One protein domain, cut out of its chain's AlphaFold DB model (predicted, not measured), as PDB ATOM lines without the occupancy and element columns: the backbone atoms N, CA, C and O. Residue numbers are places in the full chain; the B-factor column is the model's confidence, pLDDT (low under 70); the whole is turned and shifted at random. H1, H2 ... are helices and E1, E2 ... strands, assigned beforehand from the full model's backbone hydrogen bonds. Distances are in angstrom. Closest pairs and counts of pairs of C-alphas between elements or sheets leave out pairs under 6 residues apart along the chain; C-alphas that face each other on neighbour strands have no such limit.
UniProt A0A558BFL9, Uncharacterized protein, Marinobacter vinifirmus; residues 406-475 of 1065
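Overview. This is residues 406 to 475 of the 1065 residues of an uncharacterized protein of Marinobacter vinifirmus (UniProt A0A558BFL9). A long helix, H1, runs along one side; the shorter H2 crosses it and packs between H1 and the small H3, while two short strands, E1 and E2, pair toward H1's last residues. The printed part has 70 residues, with three named helices and two named strands in the order H1 E1 H2 E2 H3; of the 39 residues in named elements helices hold 33 and strands 6, the class is mostly helix, and the sheet, E1 = E2, is parallel. The whole is compact, radius of gyration of the C-alphas 11.9 A, and spans 37 by 22 by 19 A.

Along the chain. H1, residues 410 to 426, begins at C-alpha (144.325, 132.503, 142.871) and is 24.3 A long. E1 is 430 to 432, H2 436 to 446, 15.9 A, E2 463 to 465. H3, 471 to 475, ends at C-alpha (145.380, 145.221, 143.311).

Arrangement. H1, with residues 414 to 418 alone, touches H2, about perpendicular at 80 degrees; their closest C-alphas, Cys 417 and Phe 441, are 6.4 A apart. H2 touches H3, closest C-alphas Asn 439 and Thr 471, 4.9 A. N 432 and O 464 are within hydrogen-bond range, 2.9 A. E1, H2, E2 form a strand-helix-strand unit, parallel neighbours with a helix between, its crossover left-handed. In H1, H2 and H3 every O i to N i+4 pair is within range.

Size, cuts and confidence. The printed part has no cut. Residues 406 to 412, of which 410 to 412 belong to H1, stand free. The link H2 to E2 is long, 16 residues; residue 460 in it is under pLDDT 70.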
ATOM      1  N   SER A 406     141.569 136.753 138.147       73.12
ATOM      2  CA  SER A 406     142.888 136.508 137.563       73.12
ATOM      3  C   SER A 406     143.068 135.102 137.001       73.12
ATOM      4  O   SER A 406     142.254 134.201 137.198       73.12
ATOM      5  N   ARG A 407     144.159 134.925 136.251       70.31
ATOM      6  CA  ARG A 407     144.561 133.640 135.683       70.31
ATOM      7  C   ARG A 407     144.962 132.654 136.786       70.31
ATOM      8  O   ARG A 407     145.713 133.011 137.684       70.31
ATOM      9  N   GLY A 408     144.612 131.384 136.589       77.00
ATOM     10  CA  GLY A 408     145.082 130.273 137.415       77.00
ATOM     11  C   GLY A 408     144.070 129.921 138.494       77.00
ATOM     12  O   GLY A 408     142.868 129.953 138.238       77.00
ATOM     13  N   ASP A 409     144.574 129.580 139.676       84.06
ATOM     14  CA  ASP A 409     143.773 129.224 140.846       84.06
ATOM     15  C   ASP A 409     144.113 130.167 142.035       84.06
ATOM     16  O   ASP A 409     144.647 129.724 143.059       84.06
ATOM     17  N   PRO A 410     143.888 131.493 141.900       88.75
ATOM     18  CA  PRO A 410     144.325 132.503 142.871       88.75
ATOM     19  C   PRO A 410     143.713 132.323 144.265       88.75
ATOM     20  O   PRO A 410     144.370 132.623 145.264       88.75
ATOM     21  N   LEU A 411     142.480 131.817 144.377       91.69
ATOM     22  CA  LEU A 411     141.869 131.553 145.679       91.69
ATOM     23  C   LEU A 411     142.511 130.330 146.346       91.69
ATOM     24  O   LEU A 411     142.760 130.364 147.550       91.69
ATOM     25  N   LYS A 412     142.851 129.267 145.607       89.69
ATOM     26  CA  LYS A 412     143.639 128.144 146.150       89.69
ATOM     27  C   LYS A 412     145.052 128.571 146.530       89.69
ATOM     28  O   LYS A 412     145.569 128.055 147.521       89.69
ATOM     29  N   GLU A 413     145.679 129.479 145.785       92.06
ATOM     30  CA  GLU A 413     146.966 130.077 146.167       92.06
ATOM     31  C   GLU A 413     146.843 130.875 147.470       92.06
ATOM     32  O   GLU A 413     147.641 130.674 148.387       92.06
ATOM     33  N   PHE A 414     145.804 131.707 147.598       94.50
ATOM     34  CA  PHE A 414     145.503 132.436 148.829       94.50
ATOM     35  C   PHE A 414     145.284 131.484 150.013       94.50
ATOM     36  O   PHE A 414     145.923 131.637 151.051       94.50
ATOM     37  N   LEU A 415     144.453 130.448 149.857       92.62
ATOM     38  CA  LEU A 415     144.209 129.449 150.906       92.62
ATOM     39  C   LEU A 415     145.483 128.669 151.268       92.62
ATOM     40  O   LEU A 415     145.730 128.395 152.443       92.62
ATOM     41  N   ALA A 416     146.333 128.352 150.288       91.88
ATOM     42  CA  ALA A 416     147.631 127.740 150.552       91.88
ATOM     43  C   ALA A 416     148.539 128.672 151.368       91.88
ATOM     44  O   ALA A 416     149.145 128.224 152.339       91.88
ATOM     45  N   CYS A 417     148.599 129.959 151.023       96.00
ATOM     46  CA  CYS A 417     149.325 130.976 151.782       96.00
ATOM     47  C   CYS A 417     148.803 131.086 153.228       96.00
ATOM     48  O   CYS A 417     149.592 131.078 154.175       96.00
ATOM     49  N   MET A 418     147.481 131.099 153.411       94.50
ATOM     50  CA  MET A 418     146.839 131.143 154.726       94.50
ATOM     51  C   MET A 418     147.150 129.906 155.575       94.50
ATOM     52  O   MET A 418     147.461 130.031 156.758       94.50
ATOM     53  N   HIS A 419     147.175 128.715 154.976       91.00
ATOM     54  CA  HIS A 419     147.605 127.505 155.676       91.00
ATOM     55  C   HIS A 419     149.072 127.601 156.143       91.00
ATOM     56  O   HIS A 419     149.393 127.233 157.275       91.00
ATOM     57  N   GLN A 420     149.963 128.162 155.316       93.06
ATOM     58  CA  GLN A 420     151.360 128.393 155.704       93.06
ATOM     59  C   GLN A 420     151.490 129.433 156.826       93.06
ATOM     60  O   GLN A 420     152.310 129.251 157.727       93.06
ATOM     61  N   LYS A 421     150.670 130.493 156.795       92.94
ATOM     62  CA  LYS A 421     150.565 131.501 157.863       92.94
ATOM     63  C   LYS A 421     150.161 130.857 159.192       92.94
ATOM     64  O   LYS A 421     150.850 131.040 160.191       92.94
ATOM     65  N   SER A 422     149.094 130.056 159.197       89.12
ATOM     66  CA  SER A 422     148.655 129.322 160.392       89.12
ATOM     67  C   SER A 422     149.764 128.411 160.919       89.12
ATOM     68  O   SER A 422     150.031 128.378 162.119       89.12
ATOM     69  N   TRP A 423     150.476 127.714 160.026       90.25
ATOM     70  CA  TRP A 423     151.566 126.822 160.416       90.25
ATOM     71  C   TRP A 423     152.724 127.559 161.114       90.25
ATOM     72  O   TRP A 423     153.180 127.096 162.162       90.25
ATOM     73  N   ILE A 424     153.177 128.714 160.601       90.75
ATOM     74  CA  ILE A 424     154.249 129.485 161.265       90.75
ATOM     75  C   ILE A 424     153.796 130.046 162.621       90.75
ATOM     76  O   ILE A 424     154.573 130.041 163.577       90.75
ATOM     77  N   GLN A 425     152.532 130.466 162.739       87.25
ATOM     78  CA  GLN A 425     151.974 130.984 163.989       87.25
ATOM     79  C   GLN A 425     151.872 129.884 165.048       87.25
ATOM     80  O   GLN A 425     152.284 130.094 166.190       87.25
ATOM     81  N   ASN A 426     151.443 128.682 164.652       86.19
ATOM     82  CA  ASN A 426     151.385 127.509 165.527       86.19
ATOM     83  C   ASN A 426     152.776 127.053 165.999       86.19
ATOM     84  O   ASN A 426     152.912 126.483 167.080       86.19
ATOM     85  N   LYS A 427     153.829 127.331 165.222       87.19
ATOM     86  CA  LYS A 427     155.229 127.100 165.619       87.19
ATOM     87  C   LYS A 427     155.809 128.186 166.535       87.19
ATOM     88  O   LYS A 427     156.887 127.996 167.099       87.19
ATOM     89  N   GLY A 428     155.080 129.283 166.735       86.38
ATOM     90  CA  GLY A 428     155.425 130.367 167.651       86.38
ATOM     91  C   GLY A 428     155.859 131.664 166.969       86.38
ATOM     92  O   GLY A 428     156.069 132.650 167.672       86.38
ATOM     93  N   LEU A 429     155.971 131.730 165.639       88.81
ATOM     94  CA  LEU A 429     156.301 132.979 164.951       88.81
ATOM     95  C   LEU A 429     155.080 133.911 164.942       88.81
ATOM     96  O   LEU A 429     154.074 133.652 164.282       88.81
ATOM     97  N   LYS A 430     155.157 135.017 165.680       88.00
ATOM     98  CA  LYS A 430     154.074 136.000 165.772       88.00
ATOM     99  C   LYS A 430     154.151 136.979 164.603       88.00
ATOM    100  O   LYS A 430     155.186 137.593 164.355       88.00
ATOM    101  N   LEU A 431     153.023 137.172 163.935       89.19
ATOM    102  CA  LEU A 431     152.872 138.117 162.837       89.19
ATOM    103  C   LEU A 431     152.036 139.309 163.296       89.19
ATOM    104  O   LEU A 431     150.895 139.134 163.719       89.19
ATOM    105  N   ASN A 432     152.593 140.511 163.179       90.62
ATOM    106  CA  ASN A 432     151.848 141.758 163.288       90.62
ATOM    107  C   ASN A 432     151.544 142.283 161.878       90.62
ATOM    108  O   ASN A 432     152.406 142.862 161.216       90.62
ATOM    109  N   ASN A 433     150.325 142.038 161.411       90.31
ATOM    110  CA  ASN A 433     149.861 142.427 160.086       90.31
ATOM    111  C   ASN A 433     148.562 143.226 160.218       90.31
ATOM    112  O   ASN A 433     147.486 142.652 160.368       90.31
ATOM    113  N   ILE A 434     148.690 144.551 160.202       84.38
ATOM    114  CA  ILE A 434     147.572 145.467 160.455       84.38
ATOM    115  C   ILE A 434     146.650 145.565 159.230       84.38
ATOM    116  O   ILE A 434     145.449 145.736 159.405       84.38
ATOM    117  N   ASN A 435     147.176 145.379 158.010       85.81
ATOM    118  CA  ASN A 435     146.415 145.532 156.762       85.81
ATOM    119  C   ASN A 435     145.800 144.217 156.219       85.81
ATOM    120  O   ASN A 435     145.612 144.040 155.019       85.81
ATOM    121  N   GLY A 436     145.513 143.257 157.107       89.19
ATOM    122  CA  GLY A 436     144.726 142.057 156.781       89.19
ATOM    123  C   GLY A 436     145.402 141.028 155.859       89.19
ATOM    124  O   GLY A 436     146.552 141.164 155.443       89.19
ATOM    125  N   ASP A 437     144.702 139.935 155.554       94.06
ATOM    126  CA  ASP A 437     145.323 138.751 154.938       94.06
ATOM    127  C   ASP A 437     145.762 138.937 153.488       94.06
ATOM    128  O   ASP A 437     146.727 138.296 153.066       94.06
ATOM    129  N   LEU A 438     145.139 139.854 152.741       93.81
ATOM    130  CA  LEU A 438     145.612 140.200 151.401       93.81
ATOM    131  C   LEU A 438     147.015 140.826 151.442       93.81
ATOM    132  O   LEU A 438     147.838 140.537 150.578       93.81
ATOM    133  N   ASN A 439     147.320 141.626 152.467       94.75
ATOM    134  CA  ASN A 439     148.649 142.203 152.650       94.75
ATOM    135  C   ASN A 439     149.701 141.115 152.924       94.75
ATOM    136  O   ASN A 439     150.783 141.131 152.340       94.75
ATOM    137  N   TYR A 440     149.366 140.111 153.742       95.88
ATOM    138  CA  TYR A 440     150.250 138.960 153.947       95.88
ATOM    139  C   TYR A 440     150.406 138.122 152.671       95.88
ATOM    140  O   TYR A 440     151.510 137.675 152.370       95.88
ATOM    141  N   PHE A 441     149.335 137.945 151.894       96.12
ATOM    142  CA  PHE A 441     149.402 137.278 150.593       96.12
ATOM    143  C   PHE A 441     150.314 138.029 149.609       96.12
ATOM    144  O   PHE A 441     151.098 137.400 148.898       96.12
ATOM    145  N   GLY A 442     150.274 139.364 149.613       95.25
ATOM    146  CA  GLY A 442     151.175 140.207 148.823       95.25
ATOM    147  C   GLY A 442     152.624 140.058 149.236       95.25
ATOM    148  O   GLY A 442     153.469 139.801 148.385       95.25
ATOM    149  N   TYR A 443     152.892 140.112 150.540       95.50
ATOM    150  CA  TYR A 443     154.212 139.824 151.093       95.50
ATOM    151  C   TYR A 443     154.703 138.431 150.683       95.50
ATOM    152  O   TYR A 443     155.842 138.268 150.260       95.50
ATOM    153  N   TRP A 444     153.838 137.421 150.773       95.75
ATOM    154  CA  TRP A 444     154.177 136.049 150.420       95.75
ATOM    155  C   TRP A 444     154.551 135.918 148.940       95.75
ATOM    156  O   TRP A 444     155.563 135.292 148.639       95.75
ATOM    157  N   ARG A 445     153.806 136.546 148.016       94.19
ATOM    158  CA  ARG A 445     154.155 136.565 146.582       94.19
ATOM    159  C   ARG A 445     155.440 137.350 146.299       94.19
ATOM    160  O   ARG A 445     156.240 136.894 145.490       94.19
ATOM    161  N   ASP A 446     155.633 138.496 146.951       94.31
ATOM    162  CA  ASP A 446     156.814 139.357 146.770       94.31
ATOM    163  C   ASP A 446     158.096 138.714 147.331       94.31
ATOM    164  O   ASP A 446     159.182 138.888 146.788       94.31
ATOM    165  N   ASN A 447     157.963 137.893 148.375       93.19
ATOM    166  CA  ASN A 447     159.054 137.157 149.011       93.19
ATOM    167  C   ASN A 447     159.226 135.734 148.438       93.19
ATOM    168  O   ASN A 447     159.460 134.783 149.188       93.19
ATOM    169  N   ASP A 448     159.066 135.562 147.121       94.25
ATOM    170  CA  ASP A 448     159.241 134.287 146.402       94.25
ATOM    171  C   ASP A 448     158.464 133.103 147.017       94.25
ATOM    172  O   ASP A 448     158.951 131.972 147.078       94.25
ATOM    173  N   PHE A 449     157.242 133.351 147.497       96.06
ATOM    174  CA  PHE A 449     156.363 132.357 148.130       96.06
ATOM    175  C   PHE A 449     156.911 131.751 149.435       96.06
ATOM    176  O   PHE A 449     156.490 130.671 149.868       96.06
ATOM    177  N   LYS A 450     157.842 132.439 150.105       94.75
ATOM    178  CA  LYS A 450     158.338 132.062 151.435       94.75
ATOM    179  C   LYS A 450     157.407 132.606 152.519       94.75
ATOM    180  O   LYS A 450     157.099 133.795 152.568       94.75
ATOM    181  N   CYS A 451     156.990 131.739 153.441       93.50
ATOM    182  CA  CYS A 451     156.061 132.090 154.523       93.50
ATOM    183  C   CYS A 451     156.666 132.968 155.632       93.50
ATOM    184  O   CYS A 451     155.942 133.456 156.489       93.50
ATOM    185  N   SER A 452     157.980 133.185 155.650       91.62
ATOM    186  CA  SER A 452     158.651 134.033 156.642       91.62
ATOM    187  C   SER A 452     159.914 134.661 156.045       91.62
ATOM    188  O   SER A 452     160.386 134.176 155.012       91.62
ATOM    189  N   PRO A 453     160.438 135.754 156.628       91.25
ATOM    190  CA  PRO A 453     161.727 136.300 156.213       91.25
ATOM    191  C   PRO A 453     162.849 135.310 156.537       91.25
ATOM    192  O   PRO A 453     162.791 134.632 157.564       91.25
ATOM    193  N   ASP A 454     163.881 135.254 155.699       90.81
ATOM    194  CA  ASP A 454     164.948 134.253 155.815       90.81
ATOM    195  C   ASP A 454     165.690 134.344 157.155       90.81
ATOM    196  O   ASP A 454     165.998 133.326 157.775       90.81
ATOM    197  N   GLU A 455     165.895 135.561 157.663       88.75
ATOM    198  CA  GLU A 455     166.626 135.824 158.902       88.75
ATOM    199  C   GLU A 455     165.828 135.502 160.174       88.75
ATOM    200  O   GLU A 455     166.388 135.550 161.273       88.75
ATOM    201  N   GLN A 456     164.529 135.210 160.058       87.12
ATOM    202  CA  GLN A 456     163.662 134.975 161.209       87.12
ATOM    203  C   GLN A 456     163.497 133.474 161.468       87.12
ATOM    204  O   GLN A 456     162.939 132.762 160.630       87.12
ATOM    205  N   PRO A 457     163.926 132.963 162.635       85.75
ATOM    206  CA  PRO A 457     163.653 131.585 162.994       85.75
ATOM    207  C   PRO A 457     162.154 131.400 163.246       85.75
ATOM    208  O   PRO A 457     161.500 132.229 163.881       85.75
ATOM    209  N   ILE A 458     161.609 130.293 162.744       84.06
ATOM    210  CA  ILE A 458     160.178 129.970 162.875       84.06
ATOM    211  C   ILE A 458     159.830 129.589 164.316       84.06
ATOM    212  O   ILE A 458     158.752 129.894 164.822       84.06
ATOM    213  N   GLU A 459     160.764 128.926 164.985       75.06
ATOM    214  CA  GLU A 459     160.704 128.650 166.413       75.06
ATOM    215  C   GLU A 459     161.354 129.837 167.145       75.06
ATOM    216  O   GLU A 459     162.256 130.451 166.584       75.06
ATOM    217  N   ASN A 460     160.910 130.162 168.372       69.88
ATOM    218  CA  ASN A 460     161.452 131.186 169.309       69.88
ATOM    219  C   ASN A 460     160.526 132.362 169.692       69.88
ATOM    220  O   ASN A 460     161.005 133.316 170.305       69.88
ATOM    221  N   ASN A 461     159.210 132.314 169.438       75.00
ATOM    222  CA  ASN A 461     158.282 133.382 169.871       75.00
ATOM    223  C   ASN A 461     158.660 134.790 169.366       75.00
ATOM    224  O   ASN A 461     158.366 135.796 170.020       75.00
ATOM    225  N   VAL A 462     159.330 134.866 168.215       80.88
ATOM    226  CA  VAL A 462     159.733 136.131 167.597       80.88
ATOM    227  C   VAL A 462     158.507 136.799 166.981       80.88
ATOM    228  O   VAL A 462     157.600 136.120 166.507       80.88
ATOM    229  N   MET A 463     158.454 138.130 167.019       85.62
ATOM    230  CA  MET A 463     157.429 138.910 166.329       85.62
ATOM    231  C   MET A 463     158.058 139.638 165.148       85.62
ATOM    232  O   MET A 463     159.055 140.334 165.334       85.62
ATOM    233  N   PHE A 464     157.446 139.538 163.972       88.88
ATOM    234  CA  PHE A 464     157.758 140.416 162.847       88.88
ATOM    235  C   PHE A 464     156.520 141.211 162.434       88.88
ATOM    236  O   PHE A 464     155.389 140.740 162.569       88.88
ATOM    237  N   SER A 465     156.745 142.441 161.976       90.94
ATOM    238  CA  SER A 465     155.690 143.342 161.510       90.94
ATOM    239  C   SER A 465     155.811 143.523 160.007       90.94
ATOM    240  O   SER A 465     156.916 143.747 159.515       90.94
ATOM    241  N   LEU A 466     154.686 143.456 159.301       91.81
ATOM    242  CA  LEU A 466     154.625 143.792 157.883       91.81
ATOM    243  C   LEU A 466     154.304 145.272 157.686       91.81
ATOM    244  O   LEU A 466     153.559 145.868 158.466       91.81
ATOM    245  N   PHE A 467     154.859 145.846 156.619       87.88
ATOM    246  CA  PHE A 467     154.366 147.103 156.060       87.88
ATOM    247  C   PHE A 467     152.973 146.894 155.449       87.88
ATOM    248  O   PHE A 467     152.559 145.757 155.227       87.88
ATOM    249  N   THR A 468     152.227 147.975 155.227       86.31
ATOM    250  CA  THR A 468     150.831 147.928 154.757       86.31
ATOM    251  C   THR A 468     150.695 147.986 153.232       86.31
ATOM    252  O   THR A 468     149.584 147.899 152.719       86.31
ATOM    253  N   ASP A 469     151.803 148.118 152.501       87.12
ATOM    254  CA  ASP A 469     151.854 148.433 151.071       87.12
ATOM    255  C   ASP A 469     151.932 147.209 150.143       87.12
ATOM    256  O   ASP A 469     151.976 147.369 148.921       87.12
ATOM    257  N   PHE A 470     151.877 145.983 150.675       93.00
ATOM    258  CA  PHE A 470     151.888 144.769 149.849       93.00
ATOM    259  C   PHE A 470     150.556 144.517 149.120       93.00
ATOM    260  O   PHE A 470     150.501 143.698 148.200       93.00
ATOM    261  N   THR A 471     149.482 145.231 149.473       91.88
ATOM    262  CA  THR A 471     148.175 145.153 148.793       91.88
ATOM    263  C   THR A 471     148.174 145.854 147.434       91.88
ATOM    264  O   THR A 471     147.580 145.340 146.480       91.88
ATOM    265  N   LEU A 472     148.871 146.991 147.304       91.19
ATOM    266  CA  LEU A 472     148.873 147.800 146.082       91.19
ATOM    267  C   LEU A 472     149.415 147.037 144.860       91.19
ATOM    268  O   LEU A 472     148.751 147.084 143.821       91.19
ATOM    269  N   PRO A 473     150.569 146.334 144.918       91.62
ATOM    270  CA  PRO A 473     151.064 145.559 143.783       91.62
ATOM    271  C   PRO A 473     150.053 144.522 143.289       91.62
ATOM    272  O   PRO A 473     149.839 144.429 142.081       91.62
ATOM    273  N   ILE A 474     149.380 143.817 144.209       91.69
ATOM    274  CA  ILE A 474     148.349 142.831 143.865       91.69
ATOM    275  C   ILE A 474     147.161 143.520 143.193       91.69
ATOM    276  O   ILE A 474     146.794 143.167 142.075       91.69
ATOM    277  N   ARG A 475     146.562 144.526 143.844       91.69
ATOM    278  CA  ARG A 475     145.380 145.221 143.311       91.69
ATOM    279  C   ARG A 475     145.671 145.843 141.945       91.69
ATOM    280  O   ARG A 475     144.860 145.723 141.028       91.69
TER     281      ARG A 475